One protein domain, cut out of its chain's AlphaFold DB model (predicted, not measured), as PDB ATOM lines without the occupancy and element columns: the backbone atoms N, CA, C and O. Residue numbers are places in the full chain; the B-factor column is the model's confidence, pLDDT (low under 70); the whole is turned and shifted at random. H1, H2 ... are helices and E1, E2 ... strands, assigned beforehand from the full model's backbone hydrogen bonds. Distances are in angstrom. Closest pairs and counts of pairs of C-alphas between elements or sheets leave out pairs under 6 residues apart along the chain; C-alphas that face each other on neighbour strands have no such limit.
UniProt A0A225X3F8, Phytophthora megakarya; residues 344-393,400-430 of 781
ATOM      1  N   ASN A 344     206.863 173.573 159.575       81.62
ATOM      2  CA  ASN A 344     205.480 173.587 159.116       81.62
ATOM      3  C   ASN A 344     204.726 172.281 159.408       81.62
ATOM      4  O   ASN A 344     203.500 172.313 159.476       81.62
ATOM      5  N   ALA A 345     205.413 171.155 159.621       82.38
ATOM      6  CA  ALA A 345     204.760 169.871 159.895       82.38
ATOM      7  C   ALA A 345     204.024 169.855 161.248       82.38
ATOM      8  O   ALA A 345     203.071 169.102 161.426       82.38
ATOM      9  N   GLN A 346     204.448 170.706 162.188       82.50
ATOM     10  CA  GLN A 346     203.849 170.836 163.522       82.50
ATOM     11  C   GLN A 346     202.696 171.851 163.572       82.50
ATOM     12  O   GLN A 346     202.086 172.032 164.624       82.50
ATOM     13  N   ARG A 347     202.411 172.551 162.466       88.69
ATOM     14  CA  ARG A 347     201.364 173.578 162.422       88.69
ATOM     15  C   ARG A 347     199.996 172.927 162.274       88.69
ATOM     16  O   ARG A 347     199.761 172.151 161.347       88.69
ATOM     17  N   GLU A 348     199.095 173.296 163.174       91.56
ATOM     18  CA  GLU A 348     197.698 172.882 163.154       91.56
ATOM     19  C   GLU A 348     196.800 174.050 162.752       91.56
ATOM     20  O   GLU A 348     197.032 175.206 163.107       91.56
ATOM     21  N   PHE A 349     195.738 173.731 162.027       94.56
ATOM     22  CA  PHE A 349     194.772 174.681 161.507       94.56
ATOM     23  C   PHE A 349     193.362 174.253 161.895       94.56
ATOM     24  O   PHE A 349     193.073 173.076 162.077       94.56
ATOM     25  N   VAL A 350     192.463 175.221 161.977       96.19
ATOM     26  CA  VAL A 350     191.028 175.031 162.132       96.19
ATOM     27  C   VAL A 350     190.373 175.498 160.842       96.19
ATOM     28  O   VAL A 350     190.380 176.688 160.522       96.19
ATOM     29  N   VAL A 351     189.824 174.555 160.086       96.00
ATOM     30  CA  VAL A 351     189.052 174.815 158.872       96.00
ATOM     31  C   VAL A 351     187.589 174.930 159.276       96.00
ATOM     32  O   VAL A 351     187.036 174.008 159.869       96.00
ATOM     33  N   THR A 352     186.967 176.064 158.970       95.56
ATOM     34  CA  THR A 352     185.535 176.294 159.192       95.56
ATOM     35  C   THR A 352     184.853 176.450 157.844       95.56
ATOM     36  O   THR A 352     185.214 177.349 157.088       95.56
ATOM     37  N   TYR A 353     183.893 175.584 157.540       94.12
ATOM     38  CA  TYR A 353     183.058 175.640 156.343       94.12
ATOM     39  C   TYR A 353     181.659 176.122 156.725       94.12
ATOM     40  O   TYR A 353     181.002 175.511 157.565       94.12
ATOM     41  N   PHE A 354     181.210 177.219 156.131       91.44
ATOM     42  CA  PHE A 354     179.923 177.840 156.414       91.44
ATOM     43  C   PHE A 354     178.875 177.274 155.456       91.44
ATOM     44  O   PHE A 354     179.028 177.359 154.236       91.44
ATOM     45  N   LEU A 355     177.824 176.662 156.006       87.19
ATOM     46  CA  LEU A 355     176.791 176.000 155.202       87.19
ATOM     47  C   LEU A 355     175.835 177.003 154.540       87.19
ATOM     48  O   LEU A 355     175.289 176.709 153.480       87.19
ATOM     49  N   GLU A 356     175.688 178.188 155.138       82.50
ATOM     50  CA  GLU A 356     174.827 179.275 154.655       82.50
ATOM     51  C   GLU A 356     175.222 179.787 153.260       82.50
ATOM     52  O   GLU A 356     174.364 180.069 152.426       82.50
ATOM     53  N   ASP A 357     176.523 179.892 152.975       80.31
ATOM     54  CA  ASP A 357     177.031 180.534 151.759       80.31
ATOM     55  C   ASP A 357     178.136 179.747 151.041       80.31
ATOM     56  O   ASP A 357     178.740 180.269 150.094       80.31
ATOM     57  N   GLU A 358     178.388 178.501 151.453       84.94
ATOM     58  CA  GLU A 358     179.420 177.605 150.908       84.94
ATOM     59  C   GLU A 358     180.838 178.196 150.947       84.94
ATOM     60  O   GLU A 358     181.703 177.852 150.133       84.94
ATOM     61  N   THR A 359     181.093 179.135 151.858       88.62
ATOM     62  CA  THR A 359     182.435 179.678 152.065       88.62
ATOM     63  C   THR A 359     183.207 178.857 153.083       88.62
ATOM     64  O   THR A 359     182.651 178.104 153.878       88.62
ATOM     65  N   MET A 360     184.525 179.016 153.091       91.75
ATOM     66  CA  MET A 360     185.365 178.503 154.164       91.75
ATOM     67  C   MET A 360     186.353 179.551 154.631       91.75
ATOM     68  O   MET A 360     186.720 180.447 153.877       91.75
ATOM     69  N   ALA A 361     186.811 179.397 155.862       93.50
ATOM     70  CA  ALA A 361     187.931 180.125 156.426       93.50
ATOM     71  C   ALA A 361     188.893 179.133 157.081       93.50
ATOM     72  O   ALA A 361     188.472 178.094 157.596       93.50
ATOM     73  N   VAL A 362     190.181 179.467 157.092       94.56
ATOM     74  CA  VAL A 362     191.206 178.673 157.775       94.56
ATOM     75  C   VAL A 362     191.886 179.547 158.811       94.56
ATOM     76  O   VAL A 362     192.387 180.630 158.506       94.56
ATOM     77  N   PHE A 363     191.902 179.078 160.049       94.25
ATOM     78  CA  PHE A 363     192.469 179.788 161.183       94.25
ATOM     79  C   PHE A 363     193.558 178.945 161.841       94.25
ATOM     80  O   PHE A 363     193.338 177.786 162.155       94.25
ATOM     81  N   GLU A 364     194.727 179.522 162.074       94.06
ATOM     82  CA  GLU A 364     195.821 178.903 162.814       94.06
ATOM     83  C   GLU A 364     195.764 179.347 164.285       94.06
ATOM     84  O   GLU A 364     195.961 180.536 164.577       94.06
ATOM     85  N   PRO A 365     195.504 178.432 165.235       91.25
ATOM     86  CA  PRO A 365     195.554 178.747 166.655       91.25
ATOM     87  C   PRO A 365     196.929 179.269 167.084       91.25
ATOM     88  O   PRO A 365     197.978 178.829 166.617       91.25
ATOM     89  N   ARG A 366     196.941 180.219 168.023       88.62
ATOM     90  CA  ARG A 366     198.188 180.782 168.556       88.62
ATOM     91  C   ARG A 366     198.820 179.824 169.560       88.62
ATOM     92  O   ARG A 366     198.319 179.682 170.673       88.62
ATOM     93  N   VAL A 367     199.957 179.241 169.194       87.56
ATOM     94  CA  VAL A 367     200.759 178.380 170.073       87.56
ATOM     95  C   VAL A 367     201.902 179.190 170.689       87.56
ATOM     96  O   VAL A 367     202.649 179.872 169.990       87.56
ATOM     97  N   ARG A 368     202.043 179.149 172.021       84.00
ATOM     98  CA  ARG A 368     203.153 179.826 172.712       84.00
ATOM     99  C   ARG A 368     204.474 179.139 172.372       84.00
ATOM    100  O   ARG A 368     204.532 177.918 172.317       84.00
ATOM    101  N   ASN A 369     205.534 179.928 172.213       80.94
ATOM    102  CA  ASN A 369     206.896 179.449 171.952       80.94
ATOM    103  C   ASN A 369     207.082 178.671 170.630       80.94
ATOM    104  O   ASN A 369     208.129 178.064 170.445       80.94
ATOM    105  N   SER A 370     206.120 178.712 169.697       79.19
ATOM    106  CA  SER A 370     206.264 178.080 168.372       79.19
ATOM    107  C   SER A 370     207.158 178.873 167.411       79.19
ATOM    108  O   SER A 370     207.618 178.338 166.408       79.19
ATOM    109  N   GLY A 371     207.369 180.169 167.676       78.44
ATOM    110  CA  GLY A 371     208.064 181.081 166.761       78.44
ATOM    111  C   GLY A 371     207.242 181.495 165.531       78.44
ATOM    112  O   GLY A 371     207.740 182.258 164.710       78.44
ATOM    113  N   VAL A 372     205.984 181.046 165.418       80.44
ATOM    114  CA  VAL A 372     205.070 181.359 164.308       80.44
ATOM    115  C   VAL A 372     203.904 182.210 164.813       80.44
ATOM    116  O   VAL A 372     203.278 181.907 165.831       80.44
ATOM    117  N   LEU A 373     203.596 183.294 164.097       78.75
ATOM    118  CA  LEU A 373     202.445 184.146 164.393       78.75
ATOM    119  C   LEU A 373     201.150 183.450 163.945       78.75
ATOM    120  O   LEU A 373     200.803 183.494 162.770       78.75
ATOM    121  N   GLY A 374     200.423 182.843 164.887       85.94
ATOM    122  CA  GLY A 374     199.088 182.292 164.624       85.94
ATOM    123  C   GLY A 374     198.030 183.377 164.364       85.94
ATOM    124  O   GLY A 374     198.118 184.512 164.859       85.94
ATOM    125  N   GLY A 375     196.984 183.026 163.620       88.62
ATOM    126  CA  GLY A 375     195.900 183.927 163.241       88.62
ATOM    127  C   GLY A 375     195.115 183.435 162.027       88.62
ATOM    128  O   GLY A 375     195.056 182.246 161.742       88.62
ATOM    129  N   ARG A 376     194.488 184.361 161.300       88.44
ATOM    130  CA  ARG A 376     193.763 184.037 160.063       88.44
ATOM    131  C   ARG A 376     194.762 183.588 158.996       88.44
ATOM    132  O   ARG A 376     195.614 184.375 158.599       88.44
ATOM    133  N   PHE A 377     194.653 182.331 158.577       89.50
ATOM    134  CA  PHE A 377     195.493 181.737 157.541       89.50
ATOM    135  C   PHE A 377     194.850 181.906 156.157       89.50
ATOM    136  O   PHE A 377     195.520 182.323 155.217       89.50
ATOM    137  N   LEU A 378     193.538 181.667 156.052       90.75
ATOM    138  CA  LEU A 378     192.710 182.013 154.896       90.75
ATOM    139  C   LEU A 378     191.450 182.741 155.366       90.75
ATOM    140  O   LEU A 378     190.710 182.230 156.210       90.75
ATOM    141  N   ASP A 379     191.211 183.928 154.810       89.62
ATOM    142  CA  ASP A 379     189.985 184.688 155.056       89.62
ATOM    143  C   ASP A 379     188.763 183.986 154.444       89.62
ATOM    144  O   ASP A 379     188.880 183.241 153.469       89.62
ATOM    145  N   ARG A 380     187.583 184.235 155.029       90.81
ATOM    146  CA  ARG A 380     186.316 183.619 154.618       90.81
ATOM    147  C   ARG A 380     186.015 183.928 153.150       90.81
ATOM    148  O   ARG A 380     185.714 185.068 152.802       90.81
ATOM    149  N   ALA A 381     186.086 182.911 152.298       87.00
ATOM    150  CA  ALA A 381     185.817 183.026 150.870       87.00
ATOM    151  C   ALA A 381     185.423 181.672 150.263       87.00
ATOM    152  O   ALA A 381     185.545 180.618 150.890       87.00
ATOM    153  N   ARG A 382     184.952 181.693 149.011       87.69
ATOM    154  CA  ARG A 382     184.780 180.475 148.211       87.69
ATOM    155  C   ARG A 382     186.096 180.146 147.521       87.69
ATOM    156  O   ARG A 382     186.597 180.950 146.737       87.69
ATOM    157  N   PHE A 383     186.632 178.958 147.780       87.69
ATOM    158  CA  PHE A 383     187.892 178.513 147.192       87.69
ATOM    159  C   PHE A 383     187.671 177.435 146.135       87.69
ATOM    160  O   PHE A 383     186.795 176.578 146.266       87.69
ATOM    161  N   ARG A 384     188.483 177.499 145.080       85.50
ATOM    162  CA  ARG A 384     188.463 176.568 143.950       85.50
ATOM    163  C   ARG A 384     189.418 175.402 144.187       85.50
ATOM    164  O   ARG A 384     190.501 175.586 144.751       85.50
ATOM    165  N   LYS A 385     189.001 174.221 143.736       85.44
ATOM    166  CA  LYS A 385     189.815 173.000 143.741       85.44
ATOM    167  C   LYS A 385     190.888 173.066 142.652       85.44
ATOM    168  O   LYS A 385     190.674 173.698 141.618       85.44
ATOM    169  N   ASP A 386     192.017 172.390 142.861       81.38
ATOM    170  CA  ASP A 386     193.044 172.237 141.822       81.38
ATOM    171  C   ASP A 386     192.461 171.535 140.571       81.38
ATOM    172  O   ASP A 386     191.934 170.420 140.691       81.38
ATOM    173  N   PRO A 387     192.569 172.128 139.363       69.31
ATOM    174  CA  PRO A 387     192.063 171.539 138.121       69.31
ATOM    175  C   PRO A 387     192.645 170.152 137.798       69.31
ATOM    176  O   PRO A 387     192.033 169.380 137.053       69.31
ATOM    177  N   LYS A 388     193.806 169.790 138.361       68.06
ATOM    178  CA  LYS A 388     194.385 168.445 138.201       68.06
ATOM    179  C   LYS A 388     193.550 167.353 138.873       68.06
ATOM    180  O   LYS A 388     193.508 166.238 138.366       68.06
ATOM    181  N   LEU A 389     192.839 167.666 139.960       61.94
ATOM    182  CA  LEU A 389     191.937 166.723 140.638       61.94
ATOM    183  C   LEU A 389     190.631 166.487 139.862       61.94
ATOM    184  O   LEU A 389     189.941 165.501 140.102       61.94
ATOM    185  N   THR A 390     190.287 167.374 138.924       56.66
ATOM    186  CA  THR A 390     189.043 167.312 138.139       56.66
ATOM    187  C   THR A 390     189.174 166.596 136.791       56.66
ATOM    188  O   THR A 390     188.192 166.505 136.060       56.66
ATOM    189  N   GLN A 391     190.346 166.042 136.455       50.34
ATOM    190  CA  GLN A 391     190.608 165.406 135.150       50.34
ATOM    191  C   GLN A 391     189.778 164.134 134.874       50.34
ATOM    192  O   GLN A 391     189.709 163.699 133.729       50.34
ATOM    193  N   ASN A 392     189.100 163.581 135.886       48.03
ATOM    194  CA  ASN A 392     188.221 162.412 135.750       48.03
ATOM    195  C   ASN A 392     186.726 162.761 135.571       48.03
ATOM    196  O   ASN A 392     185.898 161.856 135.464       48.03
ATOM    197  N   LEU A 393     186.346 164.048 135.543       51.47
ATOM    198  CA  LEU A 393     184.955 164.477 135.337       51.47
ATOM    199  C   LEU A 393     184.634 164.625 133.843       51.47
ATOM    200  O   LEU A 393     185.449 165.097 133.051       51.47
ATOM    201  N   THR A 400     182.432 175.225 134.602       50.78
ATOM    202  CA  THR A 400     182.244 175.946 135.876       50.78
ATOM    203  C   THR A 400     183.453 175.728 136.792       50.78
ATOM    204  O   THR A 400     183.826 174.574 137.000       50.78
ATOM    205  N   PRO A 401     184.084 176.779 137.361       54.47
ATOM    206  CA  PRO A 401     185.138 176.585 138.354       54.47
ATOM    207  C   PRO A 401     184.579 175.801 139.548       54.47
ATOM    208  O   PRO A 401     183.638 176.253 140.208       54.47
ATOM    209  N   LEU A 402     185.146 174.618 139.798       75.19
ATOM    210  CA  LEU A 402     184.666 173.702 140.826       75.19
ATOM    211  C   LEU A 402     185.130 174.205 142.196       75.19
ATOM    212  O   LEU A 402     186.302 174.097 142.563       75.19
ATOM    213  N   HIS A 403     184.210 174.814 142.936       83.94
ATOM    214  CA  HIS A 403     184.454 175.231 144.311       83.94
ATOM    215  C   HIS A 403     184.346 174.031 145.252       83.94
ATOM    216  O   HIS A 403     183.723 173.021 144.920       83.94
ATOM    217  N   TYR A 404     184.960 174.136 146.426       88.25
ATOM    218  CA  TYR A 404     184.729 173.174 147.500       88.25
ATOM    219  C   TYR A 404     183.263 173.174 147.936       88.25
ATOM    220  O   TYR A 404     182.650 174.229 148.103       88.25
ATOM    221  N   GLN A 405     182.711 171.980 148.106       86.94
ATOM    222  CA  GLN A 405     181.336 171.732 148.519       86.94
ATOM    223  C   GLN A 405     181.325 171.010 149.868       86.94
ATOM    224  O   GLN A 405     182.323 170.406 150.265       86.94
ATOM    225  N   ALA A 406     180.179 171.018 150.550       87.31
ATOM    226  CA  ALA A 406     180.010 170.317 151.821       87.31
ATOM    227  C   ALA A 406     180.375 168.821 151.718       87.31
ATOM    228  O   ALA A 406     181.046 168.290 152.594       87.31
ATOM    229  N   SER A 407     180.036 168.159 150.606       86.62
ATOM    230  CA  SER A 407     180.358 166.741 150.372       86.62
ATOM    231  C   SER A 407     181.859 166.434 150.303       86.62
ATOM    232  O   SER A 407     182.254 165.282 150.470       86.62
ATOM    233  N   ASP A 408     182.701 167.436 150.038       88.06
ATOM    234  CA  ASP A 408     184.159 167.277 150.022       88.06
ATOM    235  C   ASP A 408     184.778 167.363 151.427       88.06
ATOM    236  O   ASP A 408     185.968 167.098 151.589       88.06
ATOM    237  N   MET A 409     183.985 167.745 152.433       91.25
ATOM    238  CA  MET A 409     184.430 167.960 153.806       91.25
ATOM    239  C   MET A 409     184.186 166.721 154.657       91.25
ATOM    240  O   MET A 409     183.088 166.490 155.161       91.25
ATOM    241  N   TYR A 410     185.227 165.914 154.832       92.75
ATOM    242  CA  TYR A 410     185.205 164.730 155.685       92.75
ATOM    243  C   TYR A 410     186.584 164.481 156.303       92.75
ATOM    244  O   TYR A 410     187.604 164.921 155.774       92.75
ATOM    245  N   VAL A 411     186.638 163.761 157.425       93.94
ATOM    246  CA  VAL A 411     187.911 163.426 158.077       93.94
ATOM    247  C   VAL A 411     188.738 162.492 157.185       93.94
ATOM    248  O   VAL A 411     188.237 161.487 156.682       93.94
ATOM    249  N   GLY A 412     190.007 162.840 156.982       90.44
ATOM    250  CA  GLY A 412     190.926 162.226 156.022       90.44
ATOM    251  C   GLY A 412     190.946 162.913 154.651       90.44
ATOM    252  O   GLY A 412     191.809 162.600 153.831       90.44
ATOM    253  N   ALA A 413     190.034 163.857 154.375       91.50
ATOM    254  CA  ALA A 413     190.049 164.606 153.119       91.50
ATOM    255  C   ALA A 413     191.283 165.511 153.025       91.50
ATOM    256  O   ALA A 413     191.693 166.137 154.003       91.50
ATOM    257  N   VAL A 414     191.837 165.634 151.820       92.50
ATOM    258  CA  VAL A 414     192.967 166.522 151.534       92.50
ATOM    259  C   VAL A 414     192.489 167.681 150.672       92.50
ATOM    260  O   VAL A 414     192.120 167.507 149.510       92.50
ATOM    261  N   LEU A 415     192.524 168.884 151.234       91.50
ATOM    262  CA  LEU A 415     192.217 170.125 150.541       91.50
ATOM    263  C   LEU A 415     193.460 170.615 149.783       91.50
ATOM    264  O   LEU A 415     194.528 170.823 150.359       91.50
ATOM    265  N   ILE A 416     193.306 170.788 148.473       90.75
ATOM    266  CA  ILE A 416     194.309 171.249 147.519       90.75
ATOM    267  C   ILE A 416     193.702 172.419 146.745       90.75
ATOM    268  O   ILE A 416     192.850 172.248 145.868       90.75
ATOM    269  N   PHE A 417     194.147 173.621 147.086       88.00
ATOM    270  CA  PHE A 417     193.623 174.845 146.498       88.00
ATOM    271  C   PHE A 417     194.303 175.186 145.172       88.00
ATOM    272  O   PHE A 417     195.517 175.038 145.036       88.00
ATOM    273  N   GLU A 418     193.538 175.740 144.226       84.00
ATOM    274  CA  GLU A 418     194.045 176.186 142.916       84.00
ATOM    275  C   GLU A 418     195.208 177.190 143.039       84.00
ATOM    276  O   GLU A 418     196.186 177.110 142.298       84.00
ATOM    277  N   PHE A 419     195.136 178.117 144.000       82.38
ATOM    278  CA  PHE A 419     196.162 179.147 144.199       82.38
ATOM    279  C   PHE A 419     197.437 178.621 144.882       82.38
ATOM    280  O   PHE A 419     198.474 179.284 144.834       82.38
ATOM    281  N   SER A 420     197.382 177.449 145.525       82.19
ATOM    282  CA  SER A 420     198.495 176.881 146.295       82.19
ATOM    283  C   SER A 420     198.518 175.343 146.233       82.19
ATOM    284  O   SER A 420     198.355 174.677 147.259       82.19
ATOM    285  N   PRO A 421     198.784 174.737 145.061       79.06
ATOM    286  CA  PRO A 421     198.684 173.283 144.873       79.06
ATOM    287  C   PRO A 421     199.710 172.469 145.686       79.06
ATOM    288  O   PRO A 421     199.525 171.274 145.921       79.06
ATOM    289  N   HIS A 422     200.793 173.112 146.132       80.44
ATOM    290  CA  HIS A 422     201.838 172.501 146.961       80.44
ATOM    291  C   HIS A 422     201.484 172.485 148.456       80.44
ATOM    292  O   HIS A 422     202.005 171.660 149.200       80.44
ATOM    293  N   GLN A 423     200.606 173.386 148.907       84.69
ATOM    294  CA  GLN A 423     200.176 173.482 150.302       84.69
ATOM    295  C   GLN A 423     198.884 172.691 150.478       84.69
ATOM    296  O   GLN A 423     197.784 173.209 150.297       84.69
ATOM    297  N   ARG A 424     199.041 171.406 150.791       90.44
ATOM    298  CA  ARG A 424     197.935 170.461 150.955       90.44
ATOM    299  C   ARG A 424     197.519 170.395 152.416       90.44
ATOM    300  O   ARG A 424     198.367 170.116 153.260       90.44
ATOM    301  N   LEU A 425     196.245 170.632 152.715       92.44
ATOM    302  CA  LEU A 425     195.709 170.544 154.075       92.44
ATOM    303  C   LEU A 425     194.906 169.254 154.241       92.44
ATOM    304  O   LEU A 425     193.860 169.095 153.626       92.44
ATOM    305  N   GLU A 426     195.384 168.345 155.078       94.44
ATOM    306  CA  GLU A 426     194.648 167.147 155.486       94.44
ATOM    307  C   GLU A 426     193.721 167.490 156.655       94.44
ATOM    308  O   GLU A 426     194.180 168.038 157.660       94.44
ATOM    309  N   LEU A 427     192.434 167.155 156.541       95.75
ATOM    310  CA  LEU A 427     191.459 167.249 157.626       95.75
ATOM    311  C   LEU A 427     191.649 166.053 158.566       95.75
ATOM    312  O   LEU A 427     191.333 164.923 158.214       95.75
ATOM    313  N   VAL A 428     192.174 166.294 159.761       93.50
ATOM    314  CA  VAL A 428     192.571 165.251 160.718       93.50
ATOM    315  C   VAL A 428     191.424 164.864 161.646       93.50
ATOM    316  O   VAL A 428     191.275 163.698 161.996       93.50
ATOM    317  N   GLU A 429     190.617 165.837 162.058       93.44
ATOM    318  CA  GLU A 429     189.559 165.641 163.050       93.44
ATOM    319  C   GLU A 429     188.403 166.606 162.785       93.44
ATOM    320  O   GLU A 429     188.599 167.662 162.184       93.44
ATOM    321  N   ALA A 430     187.205 166.255 163.237       94.19
ATOM    322  CA  ALA A 430     186.012 167.084 163.135       94.19
ATOM    323  C   ALA A 430     185.376 167.270 164.514       94.19
ATOM    324  O   ALA A 430     185.381 166.347 165.330       94.19
TER     325      ALA A 430
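Overview. This is residues 344 to 393 and 400 to 430 of the 781 residues of a protein of Phytophthora megakarya (UniProt A0A225X3F8). A small sheet of three strands, E1 to E3, has a two-stranded hairpin, E4 and E5, set crosswise to it and near its edge strand E1. The link around Asn 369 makes one far end, and the short helix H1 with Leu 393 the other. The 81 printed residues hold E1, E2, E3, H1, E4, E5 in that order; the class is mostly strand, though under half of the residues are in named elements. Both sheets are antiparallel, the larger ordered E1, E2, E3. The whole is compact, with a radius of gyration of the C-alphas of 13.4 A, yet elongated, spanning 45 by 28 by 22 A.

Along the chain. Find C-alpha 348 at (197.698, 172.882, 163.154); from there E1 runs 19.6 A to residue 354. E2, residues 359 to 364, covers 17.2 A, and E3, residues 375 to 381, 16.0 A. H1 is residues 387 to 390, and E4 residues 414 to 417. E5, residues 420 to 430, covers 23.1 A, ends at C-alpha 430 (186.012, 167.084, 163.135) and bends by 68 degrees at residue 423.

Arrangement. E1, E2 and E3 form a meander, each strand the antiparallel neighbour of the one before; look at N 350 and O 363, 2.7 A, and N 364 and O 375, 2.8 A. E1 and E5 are near each other, while E2 and E5 are apart. In the hairpin E4 and E5, find N 415 and O 425 at 2.7 A. H1 is not on the larger sheet and is too short for an O i to N i+4 pair; its one O i to N i+3 pair is within range.

Size, cuts and confidence. The farthest C-alphas, Asn 369 and Leu 393, are 45.2 A apart. Residues 394 to 399 are not printed; the gap between C-alphas 393 and 400 is 11.8 A. Of the links printed whole, none is long. Confidence is under 70 at residues 387 to 393 and 400 to 401.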